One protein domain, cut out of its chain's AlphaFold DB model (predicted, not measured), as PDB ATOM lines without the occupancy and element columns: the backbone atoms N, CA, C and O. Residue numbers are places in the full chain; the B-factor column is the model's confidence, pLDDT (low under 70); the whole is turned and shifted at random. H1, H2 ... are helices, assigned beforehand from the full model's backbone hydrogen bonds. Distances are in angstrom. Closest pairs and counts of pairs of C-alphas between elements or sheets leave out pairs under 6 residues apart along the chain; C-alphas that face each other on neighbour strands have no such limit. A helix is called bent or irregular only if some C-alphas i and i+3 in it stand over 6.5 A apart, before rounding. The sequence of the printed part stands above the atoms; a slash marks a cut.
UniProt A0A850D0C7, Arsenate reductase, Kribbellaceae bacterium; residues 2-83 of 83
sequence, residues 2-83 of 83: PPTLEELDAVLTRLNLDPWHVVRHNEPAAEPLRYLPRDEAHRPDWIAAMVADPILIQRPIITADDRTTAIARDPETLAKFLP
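This is residues 2 to 83 of the 83 residues of the protein "Arsenate reductase" of Kribbellaceae bacterium (UniProt A0A850D0C7). A small helical body, with H4 as its core, trails a long tail of low confidence. H1 packs on H4 at a steep tilt, short H2 packs on residues 43 to 47 of H4, and short H3 sits near H4, while residues 71 to 83, which include H5, stick out at one end and lengthen the outline. The printed part has 82 residues with five named helices, in the order H1, H2, H3, H4, H5, and no named strand; its class is all helix, though under half of the residues, 35 of 82, are in named elements. The whole is only just loose, close to compact, with a radius of gyration of the C-alphas of 14.2 A, and it is elongated, spanning 46 by 24 by 21 A.

The longest helix by residues is H4, residues 40 to 52. It is irregular, with C-alphas 41 and 44 lying 7.4 A apart, and its line is a rough one. H1, residues 5 to 14, touches H4 with 7 pairs of C-alphas within 8 A; the closest are those of Leu 5 and Ala 48, 6.1 A apart. The lines of H1 and H4 stand at a steep tilt of 60 degrees, and the two run opposite ways. H2, residues 19 to 22, touches H4 at residues 43 to 47 of H4 alone; the closest C-alphas are those of Pro 19 and Trp 46, 6.1 A apart. H2 is close to H1 but not clearly touching it, with the closest C-alphas, those of Leu 12 and Pro 19, 7.0 A apart. H3, residues 32 to 35, is close to H4 but not clearly touching it; the closest C-alphas are those of Leu 33 and Trp 46, 7.2 A apart. H3 is apart from H1 and from H2. H5, residues 75 to 78, is apart from H1, H2, H3 and H4. In H1 every pair of O of residue i and N of residue i+4 is within hydrogen-bond range, and in H4 7 of 9 are. H2, H3 and H5 are too short for such a pair; their one pair of O of residue i and N of residue i+3 is within range in H2, but not in H3 or H5.

H4 has 13 residues and measures 19.3 A from C-alpha 40 at (73.476, 104.225, -73.943) to C-alpha 52 at (59.218, 92.764, -67.721). H1 has 10 residues, begins at C-alpha 5 at (60.540, 101.887, -66.940) and measures 14.2 A. H2, H3 and H5 have four residues each, and from first to last C-alpha they measure 5.3 A, 6.3 A and 5.6 A. H3 is neither bent nor irregular, but only just: C-alphas 32 and 35 are 6.3 A apart. H5 ends at C-alpha 78 at (73.082, 101.657, -39.220).

The two C-alphas farthest apart are those of Tyr 35 and Pro 83, 46.9 A. Residues 71 to 83, of which 75 to 78 belong to H5, stand free; the 69 residues without them span 34 by 24 by 17 A, with a radius of gyration of 11.3 A. The printed part has no cut, and Pro 83 is the chain's last residue. The links H1 to H2 and H3 to H4 are tight, H2 to H3 is short, and H4 to H5, 22 residues, is long. The mean pLDDT of the printed part is 75.3; 25 residues are under 70, namely residue 2 and residues 60 to 83, and H5 has a mean of 51.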
ATOM      1  N   PRO A   2      55.767  95.680 -59.759       62.22
ATOM      2  CA  PRO A   2      57.075  95.940 -60.357       62.22
ATOM      3  C   PRO A   2      57.214  97.430 -60.724       62.22
ATOM      4  O   PRO A   2      56.204  98.046 -61.072       62.22
ATOM      5  N   PRO A   3      58.427  98.016 -60.643       73.56
ATOM      6  CA  PRO A   3      58.640  99.405 -61.040       73.56
ATOM      7  C   PRO A   3      58.358  99.574 -62.534       73.56
ATOM      8  O   PRO A   3      58.583  98.658 -63.325       73.56
ATOM      9  N   THR A   4      57.899 100.753 -62.932       83.56
ATOM     10  CA  THR A   4      57.812 101.141 -64.343       83.56
ATOM     11  C   THR A   4      59.200 101.441 -64.917       83.56
ATOM     12  O   THR A   4      60.185 101.585 -64.188       83.56
ATOM     13  N   LEU A   5      59.291 101.550 -66.247       85.88
ATOM     14  CA  LEU A   5      60.540 101.887 -66.940       85.88
ATOM     15  C   LEU A   5      61.096 103.235 -66.470       85.88
ATOM     16  O   LEU A   5      62.282 103.331 -66.164       85.88
ATOM     17  N   GLU A   6      60.235 104.250 -66.372       84.19
ATOM     18  CA  GLU A   6      60.614 105.600 -65.944       84.19
ATOM     19  C   GLU A   6      61.074 105.626 -64.482       84.19
ATOM     20  O   GLU A   6      62.076 106.259 -64.158       84.19
ATOM     21  N   GLU A   7      60.384 104.895 -63.599       82.81
ATOM     22  CA  GLU A   7      60.776 104.782 -62.191       82.81
ATOM     23  C   GLU A   7      62.132 104.089 -62.045       82.81
ATOM     24  O   GLU A   7      63.011 104.587 -61.340       82.81
ATOM     25  N   LEU A   8      62.340 102.966 -62.739       83.62
ATOM     26  CA  LEU A   8      63.600 102.234 -62.671       83.62
ATOM     27  C   LEU A   8      64.763 103.050 -63.258       83.62
ATOM     28  O   LEU A   8      65.838 103.082 -62.658       83.62
ATOM     29  N   ASP A   9      64.564 103.753 -64.375       86.44
ATOM     30  CA  ASP A   9      65.605 104.613 -64.947       86.44
ATOM     31  C   ASP A   9      65.953 105.793 -64.028       86.44
ATOM     32  O   ASP A   9      67.135 106.078 -63.807       86.44
ATOM     33  N   ALA A  10      64.953 106.433 -63.413       83.44
ATOM     34  CA  ALA A  10      65.173 107.514 -62.453       83.44
ATOM     35  C   ALA A  10      65.985 107.041 -61.236       83.44
ATOM     36  O   ALA A  10      66.893 107.737 -60.769       83.44
ATOM     37  N   VAL A  11      65.705 105.831 -60.740       81.62
ATOM     38  CA  VAL A  11      66.451 105.214 -59.636       81.62
ATOM     39  C   VAL A  11      67.891 104.924 -60.036       81.62
ATOM     40  O   VAL A  11      68.812 105.300 -59.307       81.62
ATOM     41  N   LEU A  12      68.106 104.297 -61.193       83.88
ATOM     42  CA  LEU A  12      69.446 103.992 -61.696       83.88
ATOM     43  C   LEU A  12      70.261 105.269 -61.925       83.88
ATOM     44  O   LEU A  12      71.422 105.336 -61.522       83.88
ATOM     45  N   THR A  13      69.630 106.311 -62.464       84.88
ATOM     46  CA  THR A  13      70.233 107.634 -62.655       84.88
ATOM     47  C   THR A  13      70.628 108.273 -61.323       84.88
ATOM     48  O   THR A  13      71.767 108.709 -61.167       84.88
ATOM     49  N   ARG A  14      69.743 108.266 -60.313       80.75
ATOM     50  CA  ARG A  14      70.041 108.782 -58.960       80.75
ATOM     51  C   ARG A  14      71.215 108.053 -58.304       80.75
ATOM     52  O   ARG A  14      71.969 108.657 -57.545       80.75
ATOM     53  N   LEU A  15      71.357 106.759 -58.577       78.75
ATOM     54  CA  LEU A  15      72.431 105.922 -58.042       78.75
ATOM     55  C   LEU A  15      73.716 105.970 -58.884       78.75
ATOM     56  O   LEU A  15      74.714 105.378 -58.472       78.75
ATOM     57  N   ASN A  16      73.707 106.675 -60.021       82.56
ATOM     58  CA  ASN A  16      74.783 106.675 -61.011       82.56
ATOM     59  C   ASN A  16      75.182 105.245 -61.423       82.56
ATOM     60  O   ASN A  16      76.362 104.884 -61.443       82.56
ATOM     61  N   LEU A  17      74.169 104.410 -61.670       85.81
ATOM     62  CA  LEU A  17      74.299 103.026 -62.103       85.81
ATOM     63  C   LEU A  17      73.698 102.844 -63.495       85.81
ATOM     64  O   LEU A  17      72.733 103.502 -63.889       85.81
ATOM     65  N   ASP A  18      74.256 101.876 -64.208       89.19
ATOM     66  CA  ASP A  18      73.711 101.400 -65.472       89.19
ATOM     67  C   ASP A  18      72.979 100.077 -65.257       89.19
ATOM     68  O   ASP A  18      73.385  99.282 -64.400       89.19
ATOM     69  N   PRO A  19      71.937  99.787 -66.051       90.19
ATOM     70  CA  PRO A  19      71.130  98.587 -65.869       90.19
ATOM     71  C   PRO A  19      71.953  97.291 -66.000       90.19
ATOM     72  O   PRO A  19      71.803  96.378 -65.194       90.19
ATOM     73  N   TRP A  20      72.928  97.213 -66.912       91.62
ATOM     74  CA  TRP A  20      73.787  96.024 -67.051       91.62
ATOM     75  C   TRP A  20      74.708  95.759 -65.845       91.62
ATOM     76  O   TRP A  20      75.179  94.628 -65.687       91.62
ATOM     77  N   HIS A  21      74.961  96.761 -64.992       87.62
ATOM     78  CA  HIS A  21      75.721  96.602 -63.745       87.62
ATOM     79  C   HIS A  21      74.887  95.984 -62.617       87.62
ATOM     80  O   HIS A  21      75.445  95.448 -61.661       87.62
ATOM     81  N   VAL A  22      73.561  96.057 -62.724       86.38
ATOM     82  CA  VAL A  22      72.620  95.618 -61.690       86.38
ATOM     83  C   VAL A  22      71.785  94.409 -62.105       86.38
ATOM     84  O   VAL A  22      70.962  93.934 -61.325       86.38
ATOM     85  N   VAL A  23      71.990  93.889 -63.315       89.62
ATOM     86  CA  VAL A  23      71.326  92.672 -63.784       89.62
ATOM     87  C   VAL A  23      71.974  91.420 -63.190       89.62
ATOM     88  O   VAL A  23      73.195  91.252 -63.189       89.62
ATOM     89  N   ARG A  24      71.139  90.484 -62.737       88.38
ATOM     90  CA  ARG A  24      71.523  89.136 -62.313       88.38
ATOM     91  C   ARG A  24      71.767  88.253 -63.533       88.38
ATOM     92  O   ARG A  24      70.924  87.452 -63.923       88.38
ATOM     93  N   HIS A  25      72.975  88.340 -64.087       85.75
ATOM     94  CA  HIS A  25      73.417  87.559 -65.258       85.75
ATOM     95  C   HIS A  25      73.391  86.028 -65.075       85.75
ATOM     96  O   HIS A  25      73.635  85.292 -66.031       85.75
ATOM     97  N   ASN A  26      73.132  85.535 -63.863       86.44
ATOM     98  CA  ASN A  26      73.062  84.106 -63.550       86.44
ATOM     99  C   ASN A  26      71.646  83.524 -63.677       86.44
ATOM    100  O   ASN A  26      71.501  82.306 -63.646       86.44
ATOM    101  N   GLU A  27      70.617  84.364 -63.812       88.69
ATOM    102  CA  GLU A  27      69.248  83.885 -63.989       88.69
ATOM    103  C   GLU A  27      69.020  83.403 -65.431       88.69
ATOM    104  O   GLU A  27      69.546  84.012 -66.369       88.69
ATOM    105  N   PRO A  28      68.202  82.355 -65.653       88.88
ATOM    106  CA  PRO A  28      67.848  81.905 -67.001       88.88
ATOM    107  C   PRO A  28      67.222  83.015 -67.854       88.88
ATOM    108  O   PRO A  28      67.503  83.114 -69.044       88.88
ATOM    109  N   ALA A  29      66.439  83.898 -67.229       88.12
ATOM    110  CA  ALA A  29      65.818  85.047 -67.880       88.12
ATOM    111  C   ALA A  29      66.828  86.060 -68.452       88.12
ATOM    112  O   ALA A  29      66.468  86.880 -69.292       88.12
ATOM    113  N   ALA A  30      68.095  86.027 -68.014       89.62
ATOM    114  CA  ALA A  30      69.134  86.935 -68.496       89.62
ATOM    115  C   ALA A  30      69.765  86.469 -69.819       89.62
ATOM    116  O   ALA A  30      70.589  87.182 -70.383       89.62
ATOM    117  N   GLU A  31      69.416  85.276 -70.314       90.38
ATOM    118  CA  GLU A  31      69.907  84.727 -71.584       90.38
ATOM    119  C   GLU A  31      69.801  85.709 -72.767       90.38
ATOM    120  O   GLU A  31      70.850  85.996 -73.354       90.38
ATOM    121  N   PRO A  32      68.642  86.340 -73.050       87.94
ATOM    122  CA  PRO A  32      68.529  87.313 -74.140       87.94
ATOM    123  C   PRO A  32      69.408  88.556 -73.941       87.94
ATOM    124  O   PRO A  32      69.870  89.156 -74.910       87.94
ATOM    125  N   LEU A  33      69.701  88.926 -72.690       89.75
ATOM    126  CA  LEU A  33      70.521  90.094 -72.358       89.75
ATOM    127  C   LEU A  33      72.019  89.867 -72.586       89.75
ATOM    128  O   LEU A  33      72.787  90.825 -72.639       89.75
ATOM    129  N   ARG A  34      72.464  88.615 -72.755       87.19
ATOM    130  CA  ARG A  34      73.881  88.301 -73.005       87.19
ATOM    131  C   ARG A  34      74.394  88.877 -74.323       87.19
ATOM    132  O   ARG A  34      75.591  89.131 -74.435       87.19
ATOM    133  N   TYR A  35      73.502  89.067 -75.292       89.69
ATOM    134  CA  TYR A  35      73.822  89.582 -76.624       89.69
ATOM    135  C   TYR A  35      73.516  91.073 -76.775       89.69
ATOM    136  O   TYR A  35      73.873  91.665 -77.793       89.69
ATOM    137  N   LEU A  36      72.862  91.679 -75.781       92.06
ATOM    138  CA  LEU A  36      72.509  93.089 -75.813       92.06
ATOM    139  C   LEU A  36      73.766  93.939 -75.536       92.06
ATOM    140  O   LEU A  36      74.459  93.700 -74.538       92.06
ATOM    141  N   PRO A  37      74.099  94.924 -76.389       94.12
ATOM    142  CA  PRO A  37      75.224  95.817 -76.140       94.12
ATOM    143  C   PRO A  37      75.053  96.610 -74.840       94.12
ATOM    144  O   PRO A  37      73.944  96.937 -74.419       94.12
ATOM    145  N   ARG A  38      76.173  96.914 -74.179       92.94
ATOM    146  CA  ARG A  38      76.217  97.698 -72.932       92.94
ATOM    147  C   ARG A  38      76.562  99.147 -73.245       92.94
ATOM    148  O   ARG A  38      77.659  99.608 -72.939       92.94
ATOM    149  N   ASP A  39      75.650  99.816 -73.931       92.56
ATOM    150  CA  ASP A  39      75.789 101.210 -74.329       92.56
ATOM    151  C   ASP A  39      74.496 101.993 -74.070       92.56
ATOM    152  O   ASP A  39      73.448 101.434 -73.742       92.56
ATOM    153  N   GLU A  40      74.591 103.313 -74.189       88.81
ATOM    154  CA  GLU A  40      73.476 104.225 -73.943       88.81
ATOM    155  C   GLU A  40      72.309 104.016 -74.919       88.81
ATOM    156  O   GLU A  40      71.155 104.161 -74.521       88.81
ATOM    157  N   ALA A  41      72.583 103.606 -76.163       93.56
ATOM    158  CA  ALA A  41      71.544 103.372 -77.163       93.56
ATOM    159  C   ALA A  41      70.643 102.183 -76.791       93.56
ATOM    160  O   ALA A  41      69.448 102.219 -77.067       93.56
ATOM    161  N   HIS A  42      71.201 101.173 -76.120       93.94
ATOM    162  CA  HIS A  42      70.477  99.980 -75.673       93.94
ATOM    163  C   HIS A  42      70.051 100.045 -74.201       93.94
ATOM    164  O   HIS A  42      69.394  99.130 -73.704       93.94
ATOM    165  N   ARG A  43      70.393 101.118 -73.472       92.38
ATOM    166  CA  ARG A  43      69.979 101.316 -72.071       92.38
ATOM    167  C   ARG A  43      68.463 101.129 -71.870       92.38
ATOM    168  O   ARG A  43      68.109 100.419 -70.925       92.38
ATOM    169  N   PRO A  44      67.566 101.664 -72.726       92.69
ATOM    170  CA  PRO A  44      66.125 101.447 -72.572       92.69
ATOM    171  C   PRO A  44      65.717  99.974 -72.700       92.69
ATOM    172  O   PRO A  44      64.851  99.523 -71.955       92.69
ATOM    173  N   ASP A  45      66.372  99.210 -73.580       93.75
ATOM    174  CA  ASP A  45      66.083  97.786 -73.796       93.75
ATOM    175  C   ASP A  45      66.453  96.944 -72.568       93.75
ATOM    176  O   ASP A  45      65.711  96.045 -72.164       93.75
ATOM    177  N   TRP A  46      67.570  97.279 -71.913       93.88
ATOM    178  CA  TRP A  46      67.959  96.657 -70.649       93.88
ATOM    179  C   TRP A  46      66.925  96.908 -69.544       93.88
ATOM    180  O   TRP A  46      66.546  95.984 -68.823       93.88
ATOM    181  N   ILE A  47      66.456  98.151 -69.409       91.12
ATOM    182  CA  ILE A  47      65.483  98.540 -68.377       91.12
ATOM    183  C   ILE A  47      64.121  97.899 -68.664       91.12
ATOM    184  O   ILE A  47      63.495  97.365 -67.750       91.12
ATOM    185  N   ALA A  48      63.688  97.869 -69.926       91.94
ATOM    186  CA  ALA A  48      62.456  97.204 -70.334       91.94
ATOM    187  C   ALA A  48      62.461  95.712 -69.964       91.94
ATOM    188  O   ALA A  48      61.474  95.211 -69.424       91.94
ATOM    189  N   ALA A  49      63.583  95.016 -70.173       92.12
ATOM    190  CA  ALA A  49      63.727  93.623 -69.762       92.12
ATOM    191  C   ALA A  49      63.648  93.450 -68.236       92.12
ATOM    192  O   ALA A  49      62.983  92.537 -67.758       92.12
ATOM    193  N   MET A  50      64.271  94.344 -67.466       89.44
ATOM    194  CA  MET A  50      64.223  94.324 -65.998       89.44
ATOM    195  C   MET A  50      62.818  94.588 -65.437       89.44
ATOM    196  O   MET A  50      62.450  94.011 -64.416       89.44
ATOM    197  N   VAL A  51      62.033  95.449 -66.087       88.56
ATOM    198  CA  VAL A  51      60.630  95.713 -65.720       88.56
ATOM    199  C   VAL A  51      59.736  94.528 -66.083       88.56
ATOM    200  O   VAL A  51      58.873  94.145 -65.294       88.56
ATOM    201  N   ALA A  52      59.954  93.937 -67.262       90.19
ATOM    202  CA  ALA A  52      59.218  92.764 -67.721       90.19
ATOM    203  C   ALA A  52      59.503  91.526 -66.859       90.19
ATOM    204  O   ALA A  52      58.588  90.747 -66.593       90.19
ATOM    205  N   ASP A  53      60.746  91.366 -66.398       89.38
ATOM    206  CA  ASP A  53      61.144  90.298 -65.488       89.38
ATOM    207  C   ASP A  53      61.963  90.826 -64.292       89.38
ATOM    208  O   ASP A  53      63.201  90.847 -64.313       89.38
ATOM    209  N   PRO A  54      61.286  91.212 -63.192       85.62
ATOM    210  CA  PRO A  54      61.934  91.735 -61.992       85.62
ATOM    211  C   PRO A  54      62.931  90.777 -61.329       85.62
ATOM    212  O   PRO A  54      63.725  91.221 -60.495       85.62
ATOM    213  N   ILE A  55      62.932  89.476 -61.672       87.94
ATOM    214  CA  ILE A  55      63.941  88.527 -61.169       87.94
ATOM    215  C   ILE A  55      65.353  88.917 -61.614       87.94
ATOM    216  O   ILE A  55      66.322  88.604 -60.920       87.94
ATOM    217  N   LEU A  56      65.462  89.630 -62.741       89.38
ATOM    218  CA  LEU A  56      66.711  90.110 -63.315       89.38
ATOM    219  C   LEU A  56      67.356  91.203 -62.474       89.38
ATOM    220  O   LEU A  56      68.550  91.438 -62.610       89.38
ATOM    221  N   ILE A  57      66.610  91.868 -61.599       86.56
ATOM    222  CA  ILE A  57      67.118  92.986 -60.813       86.56
ATOM    223  C   ILE A  57      67.875  92.431 -59.601       86.56
ATOM    224  O   ILE A  57      67.326  91.698 -58.773       86.56
ATOM    225  N   GLN A  58      69.160  92.772 -59.475       81.19
ATOM    226  CA  GLN A  58      69.957  92.427 -58.300       81.19
ATOM    227  C   GLN A  58      69.275  92.983 -57.044       81.19
ATOM    228  O   GLN A  58      68.766  94.099 -57.021       81.19
ATOM    229  N   ARG A  59      69.224  92.188 -55.974       75.81
ATOM    230  CA  ARG A  59      68.686  92.631 -54.680       75.81
ATOM    231  C   ARG A  59      69.822  92.756 -53.661       75.81
ATOM    232  O   ARG A  59      70.740  91.932 -53.716       75.81
ATOM    233  N   PRO A  60      69.758  93.737 -52.738       61.47
ATOM    234  CA  PRO A  60      68.744  94.794 -52.615       61.47
ATOM    235  C   PRO A  60      69.055  96.018 -53.503       61.47
ATOM    236  O   PRO A  60      70.073  96.671 -53.319       61.47
ATOM    237  N   ILE A  61      68.163  96.341 -54.448       57.81
ATOM    238  CA  ILE A  61      68.207  97.586 -55.248       57.81
ATOM    239  C   ILE A  61      66.861  98.317 -55.165       57.81
ATOM    240  O   ILE A  61      66.820  99.526 -54.973       57.81
ATOM    241  N   ILE A  62      65.762  97.556 -55.209       51.41
ATOM    242  CA  ILE A  62      64.368  98.041 -55.224       51.41
ATOM    243  C   ILE A  62      63.888  98.550 -53.852       51.41
ATOM    244  O   ILE A  62      62.944  99.326 -53.762       51.41
ATOM    245  N   THR A  63      64.546  98.179 -52.755       47.16
ATOM    246  CA  THR A  63      64.119  98.600 -51.410       47.16
ATOM    247  C   THR A  63      64.346 100.096 -51.123       47.16
ATOM    248  O   THR A  63      63.961 100.577 -50.060       47.16
ATOM    249  N   ALA A  64      64.928 100.856 -52.057       42.16
ATOM    250  CA  ALA A  64      65.123 102.296 -51.909       42.16
ATOM    251  C   ALA A  64      63.815 103.113 -51.960       42.16
ATOM    252  O   ALA A  64      63.769 104.161 -51.318       42.16
ATOM    253  N   ASP A  65      62.759 102.644 -52.641       47.22
ATOM    254  CA  ASP A  65      61.551 103.463 -52.867       47.22
ATOM    255  C   ASP A  65      60.279 102.963 -52.148       47.22
ATOM    256  O   ASP A  65      59.367 103.756 -51.926       47.22
ATOM    257  N   ASP A  66      60.280 101.744 -51.590       45.94
ATOM    258  CA  ASP A  66      59.258 101.270 -50.628       45.94
ATOM    259  C   ASP A  66      59.673 101.479 -49.150       45.94
ATOM    260  O   ASP A  66      59.383 100.682 -48.260       45.94
ATOM    261  N   ARG A  67      60.322 102.617 -48.865       43.44
ATOM    262  CA  ARG A  67      60.665 103.129 -47.516       43.44
ATOM    263  C   ARG A  67      61.699 102.376 -46.664       43.44
ATOM    264  O   ARG A  67      61.850 102.749 -45.505       43.44
ATOM    265  N   THR A  68      62.493 101.436 -47.165       42.97
ATOM    266  CA  THR A  68      63.619 100.904 -46.365       42.97
ATOM    267  C   THR A  68      64.631 100.192 -47.238       42.97
ATOM    268  O   THR A  68      64.497  99.006 -47.500       42.97
ATOM    269  N   THR A  69      65.666 100.910 -47.661       43.16
ATOM    270  CA  THR A  69      67.099 100.542 -47.648       43.16
ATOM    271  C   THR A  69      67.796 101.418 -48.690       43.16
ATOM    272  O   THR A  69      68.336 100.956 -49.692       43.16
ATOM    273  N   ALA A  70      67.810 102.723 -48.437       38.91
ATOM    274  CA  ALA A  70      69.096 103.383 -48.547       38.91
ATOM    275  C   ALA A  70      69.962 102.848 -47.388       38.91
ATOM    276  O   ALA A  70      69.425 102.610 -46.309       38.91
ATOM    277  N   ILE A  71      71.281 102.766 -47.586       39.91
ATOM    278  CA  ILE A  71      72.313 102.514 -46.554       39.91
ATOM    279  C   ILE A  71      72.556 101.005 -46.321       39.91
ATOM    280  O   ILE A  71      71.653 100.247 -46.014       39.91
ATOM    281  N   ALA A  72      73.764 100.474 -46.519       35.19
ATOM    282  CA  ALA A  72      74.994 101.005 -45.954       35.19
ATOM    283  C   ALA A  72      76.193 100.966 -46.906       35.19
ATOM    284  O   ALA A  72      76.729  99.908 -47.226       35.19
ATOM    285  N   ARG A  73      76.690 102.156 -47.253       41.56
ATOM    286  CA  ARG A  73      78.134 102.370 -47.410       41.56
ATOM    287  C   ARG A  73      78.752 103.064 -46.190       41.56
ATOM    288  O   ARG A  73      79.890 103.497 -46.279       41.56
ATOM    289  N   ASP A  74      78.033 103.125 -45.065       42.47
ATOM    290  CA  ASP A  74      78.567 103.688 -43.826       42.47
ATOM    291  C   ASP A  74      78.023 102.947 -42.584       42.47
ATOM    292  O   ASP A  74      76.815 103.003 -42.318       42.47
ATOM    293  N   PRO A  75      78.864 102.193 -41.850       50.22
ATOM    294  CA  PRO A  75      78.436 101.411 -40.690       50.22
ATOM    295  C   PRO A  75      77.928 102.277 -39.525       50.22
ATOM    296  O   PRO A  75      77.141 101.787 -38.717       50.22
ATOM    297  N   GLU A  76      78.284 103.565 -39.453       51.91
ATOM    298  CA  GLU A  76      77.842 104.451 -38.363       51.91
ATOM    299  C   GLU A  76      76.359 104.843 -38.461       51.91
ATOM    300  O   GLU A  76      75.703 105.091 -37.448       51.91
ATOM    301  N   THR A  77      75.783 104.855 -39.668       49.34
ATOM    302  CA  THR A  77      74.370 105.238 -39.851       49.34
ATOM    303  C   THR A  77      73.405 104.101 -39.495       49.34
ATOM    304  O   THR A  77      72.260 104.352 -39.118       49.34
ATOM    305  N   LEU A  78      73.878 102.850 -39.528       50.91
ATOM    306  CA  LEU A  78      73.082 101.657 -39.220       50.91
ATOM    307  C   LEU A  78      72.680 101.585 -37.733       50.91
ATOM    308  O   LEU A  78      71.593 101.115 -37.403       50.91
ATOM    309  N   ALA A  79      73.522 102.108 -36.836       53.66
ATOM    310  CA  ALA A  79      73.316 102.039 -35.388       53.66
ATOM    311  C   ALA A  79      72.130 102.881 -34.875       53.66
ATOM    312  O   ALA A  79      71.690 102.689 -33.747       53.66
ATOM    313  N   LYS A  80      71.589 103.802 -35.685       47.81
ATOM    314  CA  LYS A  80      70.446 104.652 -35.301       47.81
ATOM    315  C   LYS A  80      69.077 104.024 -35.581       47.81
ATOM    316  O   LYS A  80      68.066 104.607 -35.203       47.81
ATOM    317  N   PHE A  81      69.040 102.869 -36.245       45.72
ATOM    318  CA  PHE A  81      67.805 102.227 -36.709       45.72
ATOM    319  C   PHE A  81      67.635 100.781 -36.220       45.72
ATOM    320  O   PHE A  81      66.745 100.078 -36.695       45.72
ATOM    321  N   LEU A  82      68.452 100.339 -35.263       41.31
ATOM    322  CA  LEU A  82      68.222  99.095 -34.530       41.31
ATOM    323  C   LEU A  82      67.615  99.438 -33.154       41.31
ATOM    324  O   LEU A  82      68.091 100.396 -32.540       41.31
ATOM    325  N   PRO A  83      66.556  98.737 -32.702       46.88
ATOM    326  CA  PRO A  83      66.008  98.902 -31.355       46.88
ATOM    327  C   PRO A  83      66.984  98.443 -30.264       46.88
ATOM    328  O   PRO A  83      67.819  97.550 -30.542       46.88
TER     329      PRO A  83